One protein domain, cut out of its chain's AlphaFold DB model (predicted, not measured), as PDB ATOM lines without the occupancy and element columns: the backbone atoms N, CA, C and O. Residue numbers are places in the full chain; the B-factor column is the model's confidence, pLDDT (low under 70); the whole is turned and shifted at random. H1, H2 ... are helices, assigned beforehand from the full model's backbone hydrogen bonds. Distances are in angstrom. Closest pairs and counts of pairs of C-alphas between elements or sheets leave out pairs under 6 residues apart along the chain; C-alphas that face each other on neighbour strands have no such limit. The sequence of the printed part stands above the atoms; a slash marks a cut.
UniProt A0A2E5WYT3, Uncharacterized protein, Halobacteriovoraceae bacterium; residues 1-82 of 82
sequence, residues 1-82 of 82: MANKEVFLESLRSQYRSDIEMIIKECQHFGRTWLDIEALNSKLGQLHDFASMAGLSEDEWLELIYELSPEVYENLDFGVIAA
ATOM      1  N   MET A   1     -58.801  35.237   5.131       49.81
ATOM      2  CA  MET A   1     -59.788  34.955   4.068       49.81
ATOM      3  C   MET A   1     -60.002  33.456   3.832       49.81
ATOM      4  O   MET A   1     -61.124  33.106   3.526       49.81
ATOM      5  N   ALA A   2     -59.045  32.562   4.133       59.34
ATOM      6  CA  ALA A   2     -59.234  31.103   4.004       59.34
ATOM      7  C   ALA A   2     -60.350  30.481   4.880       59.34
ATOM      8  O   ALA A   2     -60.963  29.497   4.488       59.34
ATOM      9  N   ASN A   3     -60.644  31.050   6.057       73.50
ATOM     10  CA  ASN A   3     -61.641  30.466   6.965       73.50
ATOM     11  C   ASN A   3     -63.072  30.496   6.405       73.50
ATOM     12  O   ASN A   3     -63.885  29.665   6.791       73.50
ATOM     13  N   LYS A   4     -63.380  31.457   5.523       77.88
ATOM     14  CA  LYS A   4     -64.733  31.639   4.990       77.88
ATOM     15  C   LYS A   4     -65.011  30.707   3.812       77.88
ATOM     16  O   LYS A   4     -66.076  30.112   3.757       77.88
ATOM     17  N   GLU A   5     -64.034  30.511   2.932       81.12
ATOM     18  CA  GLU A   5     -64.139  29.557   1.819       81.12
ATOM     19  C   GLU A   5     -64.273  28.116   2.330       81.12
ATOM     20  O   GLU A   5     -65.184  27.403   1.924       81.12
ATOM     21  N   VAL A   6     -63.464  27.727   3.324       84.19
ATOM     22  CA  VAL A   6     -63.573  26.404   3.973       84.19
ATOM     23  C   VAL A   6     -64.924  26.228   4.674       84.19
ATOM     24  O   VAL A   6     -65.488  25.130   4.701       84.19
ATOM     25  N   PHE A   7     -65.460  27.309   5.246       84.94
ATOM     26  CA  PHE A   7     -66.788  27.296   5.845       84.94
ATOM     27  C   PHE A   7     -67.872  27.080   4.787       84.94
ATOM     28  O   PHE A   7     -68.678  26.168   4.942       84.94
ATOM     29  N   LEU A   8     -67.842  27.830   3.684       86.50
ATOM     30  CA  LEU A   8     -68.768  27.658   2.564       86.50
ATOM     31  C   LEU A   8     -68.696  26.245   1.971       86.50
ATOM     32  O   LEU A   8     -69.736  25.624   1.769       86.50
ATOM     33  N   GLU A   9     -67.501  25.685   1.772       88.12
ATOM     34  CA  GLU A   9     -67.349  24.284   1.349       88.12
ATOM     35  C   GLU A   9     -67.971  23.307   2.353       88.12
ATOM     36  O   GLU A   9     -68.629  22.337   1.967       88.12
ATOM     37  N   SER A  10     -67.815  23.567   3.653       87.75
ATOM     38  CA  SER A  10     -68.432  22.744   4.695       87.75
ATOM     39  C   SER A  10     -69.957  22.834   4.657       87.75
ATOM     40  O   SER A  10     -70.618  21.809   4.817       87.75
ATOM     41  N   LEU A  11     -70.522  24.014   4.384       88.19
ATOM     42  CA  LEU A  11     -71.963  24.192   4.194       88.19
ATOM     43  C   LEU A  11     -72.478  23.430   2.966       88.19
ATOM     44  O   LEU A  11     -73.507  22.767   3.049       88.19
ATOM     45  N   ARG A  12     -71.735  23.463   1.853       88.25
ATOM     46  CA  ARG A  12     -72.094  22.777   0.598       88.25
ATOM     47  C   ARG A  12     -71.963  21.255   0.675       88.25
ATOM     48  O   ARG A  12     -72.657  20.546  -0.051       88.25
ATOM     49  N   SER A  13     -71.069  20.752   1.525       88.44
ATOM     50  CA  SER A  13     -70.741  19.324   1.606       88.44
ATOM     51  C   SER A  13     -71.302  18.658   2.863       88.44
ATOM     52  O   SER A  13     -72.147  17.772   2.771       88.44
ATOM     53  N   GLN A  14     -70.865  19.096   4.046       89.19
ATOM     54  CA  GLN A  14     -71.189  18.442   5.317       89.19
ATOM     55  C   GLN A  14     -72.574  18.831   5.838       89.19
ATOM     56  O   GLN A  14     -73.310  17.964   6.296       89.19
ATOM     57  N   TYR A  15     -72.939  20.110   5.732       88.88
ATOM     58  CA  TYR A  15     -74.205  20.642   6.256       88.88
ATOM     59  C   TYR A  15     -75.250  20.871   5.166       88.88
ATOM     60  O   TYR A  15     -76.216  21.600   5.370       88.88
ATOM     61  N   ARG A  16     -75.075  20.246   3.998       89.75
ATOM     62  CA  ARG A  16     -75.937  20.455   2.833       89.75
ATOM     63  C   ARG A  16     -77.418  20.324   3.176       89.75
ATOM     64  O   ARG A  16     -78.197  21.220   2.880       89.75
ATOM     65  N   SER A  17     -77.799  19.217   3.810       90.00
ATOM     66  CA  SER A  17     -79.200  18.940   4.135       90.00
ATOM     67  C   SER A  17     -79.780  19.930   5.146       90.00
ATOM     68  O   SER A  17     -80.934  20.328   5.005       90.00
ATOM     69  N   ASP A  18     -78.986  20.361   6.129       90.25
ATOM     70  CA  ASP A  18     -79.390  21.385   7.094       90.25
ATOM     71  C   ASP A  18     -79.606  22.739   6.411       90.25
ATOM     72  O   ASP A  18     -80.597  23.421   6.663       90.25
ATOM     73  N   ILE A  19     -78.711  23.110   5.495       90.06
ATOM     74  CA  ILE A  19     -78.797  24.364   4.746       90.06
ATOM     75  C   ILE A  19     -79.982  24.351   3.783       90.06
ATOM     76  O   ILE A  19     -80.736  25.320   3.747       90.06
ATOM     77  N   GLU A  20     -80.222  23.246   3.073       90.38
ATOM     78  CA  GLU A  20     -81.431  23.070   2.259       90.38
ATOM     79  C   GLU A  20     -82.707  23.212   3.100       90.38
ATOM     80  O   GLU A  20     -83.670  23.844   2.661       90.38
ATOM     81  N   MET A  21     -82.725  22.666   4.321       89.94
ATOM     82  CA  MET A  21     -83.855  22.828   5.237       89.94
ATOM     83  C   MET A  21     -84.033  24.292   5.653       89.94
ATOM     84  O   MET A  21     -85.145  24.804   5.549       89.94
ATOM     85  N   ILE A  22     -82.958  24.984   6.044       90.00
ATOM     86  CA  ILE A  22     -82.994  26.413   6.394       90.00
ATOM     87  C   ILE A  22     -83.550  27.243   5.234       90.00
ATOM     88  O   ILE A  22     -84.450  28.060   5.438       90.00
ATOM     89  N   ILE A  23     -83.045  27.014   4.019       88.88
ATOM     90  CA  ILE A  23     -83.500  27.697   2.805       88.88
ATOM     91  C   ILE A  23     -85.000  27.457   2.616       88.88
ATOM     92  O   ILE A  23     -85.762  28.413   2.484       88.88
ATOM     93  N   LYS A  24     -85.448  26.199   2.673       86.38
ATOM     94  CA  LYS A  24     -86.858  25.824   2.482       86.38
ATOM     95  C   LYS A  24     -87.776  26.375   3.567       86.38
ATOM     96  O   LYS A  24     -88.920  26.697   3.266       86.38
ATOM     97  N   GLU A  25     -87.306  26.494   4.806       87.38
ATOM     98  CA  GLU A  25     -88.065  27.104   5.898       87.38
ATOM     99  C   GLU A  25     -88.171  28.626   5.755       87.38
ATOM    100  O   GLU A  25     -89.250  29.184   5.945       87.38
ATOM    101  N   CYS A  26     -87.072  29.304   5.413       84.94
ATOM    102  CA  CYS A  26     -87.051  30.760   5.233       84.94
ATOM    103  C   CYS A  26     -87.801  31.211   3.977       84.94
ATOM    104  O   CYS A  26     -88.383  32.294   3.966       84.94
ATOM    105  N   GLN A  27     -87.785  30.382   2.934       81.19
ATOM    106  CA  GLN A  27     -88.452  30.625   1.655       81.19
ATOM    107  C   GLN A  27     -89.822  29.928   1.569       81.19
ATOM    108  O   GLN A  27     -90.486  29.944   0.533       81.19
ATOM    109  N   HIS A  28     -90.294  29.347   2.678       67.62
ATOM    110  CA  HIS A  28     -91.675  28.893   2.804       67.62
ATOM    111  C   HIS A  28     -92.626  30.104   2.768       67.62
ATOM    112  O   HIS A  28     -92.247  31.213   3.138       67.62
ATOM    113  N   PHE A  29     -93.892  29.892   2.387       60.97
ATOM    114  CA  PHE A  29     -94.950  30.922   2.340       60.97
ATOM    115  C   PHE A  29     -94.943  31.916   1.161       60.97
ATOM    116  O   PHE A  29     -95.407  33.045   1.310       60.97
ATOM    117  N   GLY A  30     -94.509  31.507  -0.037       59.84
ATOM    118  CA  GLY A  30     -94.715  32.320  -1.250       59.84
ATOM    119  C   GLY A  30     -94.018  33.683  -1.201       59.84
ATOM    120  O   GLY A  30     -94.420  34.613  -1.898       59.84
ATOM    121  N   ARG A  31     -92.997  33.804  -0.346       69.94
ATOM    122  CA  ARG A  31     -92.072  34.927  -0.368       69.94
ATOM    123  C   ARG A  31     -91.210  34.763  -1.602       69.94
ATOM    124  O   ARG A  31     -90.633  33.706  -1.821       69.94
ATOM    125  N   THR A  32     -91.152  35.818  -2.392       74.56
ATOM    126  CA  THR A  32     -90.304  35.877  -3.576       74.56
ATOM    127  C   THR A  32     -88.991  36.600  -3.287       74.56
ATOM    128  O   THR A  32     -88.186  36.783  -4.184       74.56
ATOM    129  N   TRP A  33     -88.745  37.044  -2.054       80.12
ATOM    130  CA  TRP A  33     -87.525  37.757  -1.686       80.12
ATOM    131  C   TRP A  33     -86.671  36.950  -0.714       80.12
ATOM    132  O   TRP A  33     -87.168  36.207   0.142       80.12
ATOM    133  N   LEU A  34     -85.362  37.162  -0.811       83.44
ATOM    134  CA  LEU A  34     -84.390  36.481   0.018       83.44
ATOM    135  C   LEU A  34     -84.279  37.152   1.398       83.44
ATOM    136  O   LEU A  34     -83.861  38.299   1.521       83.44
ATOM    137  N   ASP A  35     -84.665  36.438   2.457       86.31
ATOM    138  CA  ASP A  35     -84.641  36.953   3.833       86.31
ATOM    139  C   ASP A  35     -83.296  36.620   4.504       86.31
ATOM    140  O   ASP A  35     -83.155  35.626   5.223       86.31
ATOM    141  N   ILE A  36     -82.280  37.434   4.205       88.06
ATOM    142  CA  ILE A  36     -80.893  37.237   4.665       88.06
ATOM    143  C   ILE A  36     -80.782  37.226   6.187       88.06
ATOM    144  O   ILE A  36     -80.010  36.443   6.745       88.06
ATOM    145  N   GLU A  37     -81.556  38.065   6.872       87.19
ATOM    146  CA  GLU A  37     -81.558  38.114   8.333       87.19
ATOM    147  C   GLU A  37     -82.089  36.805   8.925       87.19
ATOM    148  O   GLU A  37     -81.452  36.236   9.816       87.19
ATOM    149  N   ALA A  38     -83.198  36.273   8.399       88.38
ATOM    150  CA  ALA A  38     -83.739  34.991   8.842       88.38
ATOM    151  C   ALA A  38     -82.795  33.819   8.533       88.38
ATOM    152  O   ALA A  38     -82.575  32.962   9.395       88.38
ATOM    153  N   LEU A  39     -82.203  33.795   7.334       90.06
ATOM    154  CA  LEU A  39     -81.241  32.769   6.923       90.06
ATOM    155  C   LEU A  39     -80.003  32.762   7.825       90.06
ATOM    156  O   LEU A  39     -79.633  31.715   8.352       90.06
ATOM    157  N   ASN A  40     -79.404  33.928   8.074       89.81
ATOM    158  CA  ASN A  40     -78.255  34.047   8.970       89.81
ATOM    159  C   ASN A  40     -78.615  33.751  10.428       89.81
ATOM    160  O   ASN A  40     -77.816  33.152  11.144       89.81
ATOM    161  N   SER A  41     -79.818  34.123  10.872       88.44
ATOM    162  CA  SER A  41     -80.298  33.798  12.215       88.44
ATOM    163  C   SER A  41     -80.418  32.285  12.414       88.44
ATOM    164  O   SER A  41     -79.883  31.755  13.388       88.44
ATOM    165  N   LYS A  42     -81.046  31.571  11.469       88.44
ATOM    166  CA  LYS A  42     -81.147  30.104  11.508       88.44
ATOM    167  C   LYS A  42     -79.790  29.424  11.346       88.44
ATOM    168  O   LYS A  42     -79.514  28.462  12.055       88.44
ATOM    169  N   LEU A  43     -78.925  29.944  10.476       88.25
ATOM    170  CA  LEU A  43     -77.558  29.447  10.328       88.25
ATOM    171  C   LEU A  43     -76.785  29.561  11.646       88.25
ATOM    172  O   LEU A  43     -76.151  28.599  12.055       88.25
ATOM    173  N   GLY A  44     -76.879  30.696  12.342       86.56
ATOM    174  CA  GLY A  44     -76.221  30.903  13.635       86.56
ATOM    175  C   GLY A  44     -76.756  30.009  14.760       86.56
ATOM    176  O   GLY A  44     -76.026  29.718  15.706       86.56
ATOM    177  N   GLN A  45     -78.009  29.548  14.658       84.81
ATOM    178  CA  GLN A  45     -78.580  28.538  15.559       84.81
ATOM    179  C   GLN A  45     -78.057  27.127  15.266       84.81
ATOM    180  O   GLN A  45     -78.124  26.255  16.135       84.81
ATOM    181  N   LEU A  46     -77.536  26.895  14.061       80.31
ATOM    182  CA  LEU A  46     -76.968  25.620  13.662       80.31
ATOM    183  C   LEU A  46     -75.521  25.514  14.168       80.31
ATOM    184  O   LEU A  46     -74.715  26.416  13.955       80.31
ATOM    185  N   HIS A  47     -75.195  24.411  14.848       65.44
ATOM    186  CA  HIS A  47     -73.824  23.976  15.169       65.44
ATOM    187  C   HIS A  47     -72.822  25.067  15.638       65.44
ATOM    188  O   HIS A  47     -71.637  24.996  15.323       65.44
ATOM    189  N   ASP A  48     -73.276  26.041  16.440       67.62
ATOM    190  CA  ASP A  48     -72.454  27.126  17.018       67.62
ATOM    191  C   ASP A  48     -71.821  28.083  15.980       67.62
ATOM    192  O   ASP A  48     -70.814  28.751  16.231       67.62
ATOM    193  N   PHE A  49     -72.441  28.232  14.802       73.19
ATOM    194  CA  PHE A  49     -72.004  29.220  13.806       73.19
ATOM    195  C   PHE A  49     -72.296  30.672  14.207       73.19
ATOM    196  O   PHE A  49     -71.985  31.586  13.451       73.19
ATOM    197  N   ALA A  50     -72.819  30.917  15.412       63.38
ATOM    198  CA  ALA A  50     -73.033  32.250  15.974       63.38
ATOM    199  C   ALA A  50     -71.762  33.129  15.993       63.38
ATOM    200  O   ALA A  50     -71.865  34.354  16.014       63.38
ATOM    201  N   SER A  51     -70.569  32.518  15.983       62.88
ATOM    202  CA  SER A  51     -69.288  33.238  15.899       62.88
ATOM    203  C   SER A  51     -68.845  33.583  14.470       62.88
ATOM    204  O   SER A  51     -67.968  34.433  14.295       62.88
ATOM    205  N   MET A  52     -69.431  32.950  13.447       68.81
ATOM    206  CA  MET A  52     -69.168  33.293  12.052       68.81
ATOM    207  C   MET A  52     -69.900  34.595  11.730       68.81
ATOM    208  O   MET A  52     -71.094  34.736  11.987       68.81
ATOM    209  N   ALA A  53     -69.187  35.555  11.137       67.00
ATOM    210  CA  ALA A  53     -69.851  36.654  10.450       67.00
ATOM    211  C   ALA A  53     -70.760  36.014   9.393       67.00
ATOM    212  O   ALA A  53     -70.255  35.272   8.549       67.00
ATOM    213  N   GLY A  54     -72.074  36.223   9.513       81.38
ATOM    214  CA  GLY A  54     -73.076  35.615   8.638       81.38
ATOM    215  C   GLY A  54     -72.764  35.799   7.151       81.38
ATOM    216  O   GLY A  54     -71.892  36.578   6.754       81.38
ATOM    217  N   LEU A  55     -73.480  35.063   6.314       87.81
ATOM    218  CA  LEU A  55     -73.286  35.118   4.874       87.81
ATOM    219  C   LEU A  55     -73.964  36.356   4.284       87.81
ATOM    220  O   LEU A  55     -75.038  36.780   4.724       87.81
ATOM    221  N   SER A  56     -73.321  36.933   3.278       89.06
ATOM    222  CA  SER A  56     -73.881  37.988   2.444       89.06
ATOM    223  C   SER A  56     -75.003  37.445   1.555       89.06
ATOM    224  O   SER A  56     -75.147  36.237   1.378       89.06
ATOM    225  N   GLU A  57     -75.761  38.353   0.945       88.00
ATOM    226  CA  GLU A  57     -76.796  38.003  -0.033       88.00
ATOM    227  C   GLU A  57     -76.258  37.169  -1.196       88.00
ATOM    228  O   GLU A  57     -76.791  36.099  -1.463       88.00
ATOM    229  N   ASP A  58     -75.154  37.603  -1.806       89.06
ATOM    230  CA  ASP A  58     -74.505  36.898  -2.918       89.06
ATOM    231  C   ASP A  58     -74.128  35.453  -2.546       89.06
ATOM    232  O   ASP A  58     -74.420  34.509  -3.273       89.06
ATOM    233  N   GLU A  59     -73.574  35.256  -1.348       90.12
ATOM    234  CA  GLU A  59     -73.157  33.936  -0.863       90.12
ATOM    235  C   GLU A  59     -74.355  33.019  -0.602       90.12
ATOM    236  O   GLU A  59     -74.301  31.820  -0.880       90.12
ATOM    237  N   TRP A  60     -75.453  33.574  -0.082       91.06
ATOM    238  CA  TRP A  60     -76.707  32.840   0.044       91.06
ATOM    239  C   TRP A  60     -77.298  32.501  -1.321       91.06
ATOM    240  O   TRP A  60     -77.768  31.382  -1.501       91.06
ATOM    241  N   LEU A  61     -77.253  33.419  -2.285       89.50
ATOM    242  CA  LEU A  61     -77.721  33.173  -3.646       89.50
ATOM    243  C   LEU A  61     -76.925  32.062  -4.327       89.50
ATOM    244  O   LEU A  61     -77.541  31.184  -4.925       89.50
ATOM    245  N   GLU A  62     -75.598  32.045  -4.189       90.44
ATOM    246  CA  GLU A  62     -74.760  30.946  -4.679       90.44
ATOM    247  C   GLU A  62     -75.164  29.610  -4.041       90.44
ATOM    248  O   GLU A  62     -75.410  28.633  -4.749       90.44
ATOM    249  N   LEU A  63     -75.310  29.572  -2.710       90.25
ATOM    250  CA  LEU A  63     -75.737  28.363  -2.001       90.25
ATOM    251  C   LEU A  63     -77.126  27.895  -2.441       90.25
ATOM    252  O   LEU A  63     -77.341  26.700  -2.611       90.25
ATOM    253  N   ILE A  64     -78.074  28.809  -2.632       90.25
ATOM    254  CA  ILE A  64     -79.437  28.466  -3.048       90.25
ATOM    255  C   ILE A  64     -79.440  27.980  -4.494       90.25
ATOM    256  O   ILE A  64     -80.066  26.966  -4.778       90.25
ATOM    257  N   TYR A  65     -78.702  28.635  -5.388       89.75
ATOM    258  CA  TYR A  65     -78.550  28.195  -6.772       89.75
ATOM    259  C   TYR A  65     -77.973  26.771  -6.862       89.75
ATOM    260  O   TYR A  65     -78.453  25.957  -7.649       89.75
ATOM    261  N   GLU A  66     -76.978  26.441  -6.031       88.81
ATOM    262  CA  GLU A  66     -76.349  25.116  -6.021       88.81
ATOM    263  C   GLU A  66     -77.178  24.039  -5.302       88.81
ATOM    264  O   GLU A  66     -77.218  22.886  -5.743       88.81
ATOM    265  N   LEU A  67     -77.801  24.377  -4.170       89.69
ATOM    266  CA  LEU A  67     -78.423  23.403  -3.267       89.69
ATOM    267  C   LEU A  67     -79.940  23.294  -3.427       89.69
ATOM    268  O   LEU A  67     -80.507  22.245  -3.135       89.69
ATOM    269  N   SER A  68     -80.615  24.360  -3.844       88.50
ATOM    270  CA  SER A  68     -82.074  24.424  -3.980       88.50
ATOM    271  C   SER A  68     -82.459  25.305  -5.176       88.50
ATOM    272  O   SER A  68     -83.051  26.376  -4.987       88.50
ATOM    273  N   PRO A  69     -82.125  24.882  -6.412       86.56
ATOM    274  CA  PRO A  69     -82.412  25.654  -7.619       86.56
ATOM    275  C   PRO A  69     -83.905  25.962  -7.760       86.56
ATOM    276  O   PRO A  69     -84.262  27.041  -8.223       86.56
ATOM    277  N   GLU A  70     -84.783  25.087  -7.259       85.75
ATOM    278  CA  GLU A  70     -86.223  25.326  -7.254       85.75
ATOM    279  C   GLU A  70     -86.617  26.565  -6.437       85.75
ATOM    280  O   GLU A  70     -87.591  27.242  -6.753       85.75
ATOM    281  N   VAL A  71     -85.869  26.876  -5.379       85.56
ATOM    282  CA  VAL A  71     -86.081  28.079  -4.574       85.56
ATOM    283  C   VAL A  71     -85.502  29.287  -5.299       85.56
ATOM    284  O   VAL A  71     -86.174  30.310  -5.361       85.56
ATOM    285  N   TYR A  72     -84.317  29.150  -5.905       86.31
ATOM    286  CA  TYR A  72     -83.687  30.210  -6.696       86.31
ATOM    287  C   TYR A  72     -84.600  30.709  -7.824       86.31
ATOM    288  O   TYR A  72     -84.769  31.910  -7.998       86.31
ATOM    289  N   GLU A  73     -85.235  29.790  -8.557       83.44
ATOM    290  CA  GLU A  73     -86.162  30.119  -9.647       83.44
ATOM    291  C   GLU A  73     -87.430  30.852  -9.176       83.44
ATOM    292  O   GLU A  73     -88.066  31.549  -9.964       83.44
ATOM    293  N   ASN A  74     -87.804  30.702  -7.902       83.50
ATOM    294  CA  ASN A  74     -88.957  31.380  -7.306       83.50
ATOM    295  C   ASN A  74     -88.609  32.742  -6.685       83.50
ATOM    296  O   ASN A  74     -89.519  33.468  -6.272       83.50
ATOM    297  N   LEU A  75     -87.323  33.097  -6.606       82.94
ATOM    298  CA  LEU A  75     -86.914  34.420  -6.157       82.94
ATOM    299  C   LEU A  75     -87.245  35.450  -7.248       82.94
ATOM    300  O   LEU A  75     -86.829  35.343  -8.400       82.94
ATOM    301  N   ASP A  76     -88.007  36.470  -6.874       76.25
ATOM    302  CA  ASP A  76     -88.227  37.665  -7.669       76.25
ATOM    303  C   ASP A  76     -87.028  38.585  -7.456       76.25
ATOM    304  O   ASP A  76     -86.880  39.246  -6.427       76.25
ATOM    305  N   PHE A  77     -86.152  38.617  -8.451       72.12
ATOM    306  CA  PHE A  77     -84.974  39.482  -8.454       72.12
ATOM    307  C   PHE A  77     -85.315  40.956  -8.718       72.12
ATOM    308  O   PHE A  77     -84.408  41.767  -8.891       72.12
ATOM    309  N   GLY A  78     -86.608  41.306  -8.760       55.31
ATOM    310  CA  GLY A  78     -87.097  42.551  -9.319       55.31
ATOM    311  C   GLY A  78     -86.790  42.575 -10.808       55.31
ATOM    312  O   GLY A  78     -85.635  42.625 -11.208       55.31
ATOM    313  N   VAL A  79     -87.824  42.521 -11.642       46.97
ATOM    314  CA  VAL A  79     -87.781  42.794 -13.087       46.97
ATOM    315  C   VAL A  79     -86.554  43.639 -13.495       46.97
ATOM    316  O   VAL A  79     -86.585  44.868 -13.435       46.97
ATOM    317  N   ILE A  80     -85.484  42.994 -13.976       49.59
ATOM    318  CA  ILE A  80     -84.605  43.634 -14.952       49.59
ATOM    319  C   ILE A  80     -85.404  43.523 -16.246       49.59
ATOM    320  O   ILE A  80     -85.250  42.579 -17.018       49.59
ATOM    321  N   ALA A  81     -86.379  44.419 -16.411       37.12
ATOM    322  CA  ALA A  81     -87.037  44.608 -17.692       37.12
ATOM    323  C   ALA A  81     -85.924  44.973 -18.673       37.12
ATOM    324  O   ALA A  81     -85.343  46.055 -18.575       37.12
ATOM    325  N   ALA A  82     -85.589  44.016 -19.533       40.12
ATOM    326  CA  ALA A  82     -84.844  44.255 -20.756       40.12
ATOM    327  C   ALA A  82     -85.667  45.128 -21.714       40.12
ATOM    328  O   ALA A  82     -86.917  45.012 -21.698       40.12
TER     329      ALA A  82
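AT A GLANCE: This is residues 1 to 82 of the 82 residues of an uncharacterized protein of Halobacteriovoraceae bacterium (UniProt A0A2E5WYT3). H3 and H4 pack on H2 at steep angles, H1 sits near one end of H2, short H5 packs on H4, and a tail after H5 runs out to Ala 82. The printed part has 82 residues with five named helices, H1 to H5 in order, and no named strand: all helix. It is compact, radius of gyration of the C-alphas 12.8 A, spanning 39 by 26 by 20 A.

HOW THE PARTS SIT: Start at H1, residues 2 to 13, close but not clearly touching H2, residues 16 to 26; the closest C-alphas, Leu 11 and Ile 19, are 6.9 A apart. H2 touches H3, residues 36 to 45, at a steep tilt of 48 degrees, opposite ways; the closest C-alphas, Cys 26 and Leu 39, are 6.4 A apart. H2 also touches H4, residues 57 to 67, at a steep tilt of 62 degrees; the closest C-alphas, Glu 20 and Leu 67, are 6.3 A apart. H4 touches H5, residues 69 to 72. In H1 to H4 every O i to N i+4 pair is within hydrogen-bond range; H5 is too short.

IN THESE COORDINATES: Find C-alpha 2 at (-59.234, 31.103, 4.004); H1 runs 16.6 A from there. H2 measures 15.3 A, H3 14.1 A and H4 15.0 A. H5 ends at C-alpha 72, (-83.687, 30.210, -6.696).

THE WHOLE: The printed part has no cut; the link from H3 to H4 is long. Confidence is under 70 in 17 residues, among them 78 to 82.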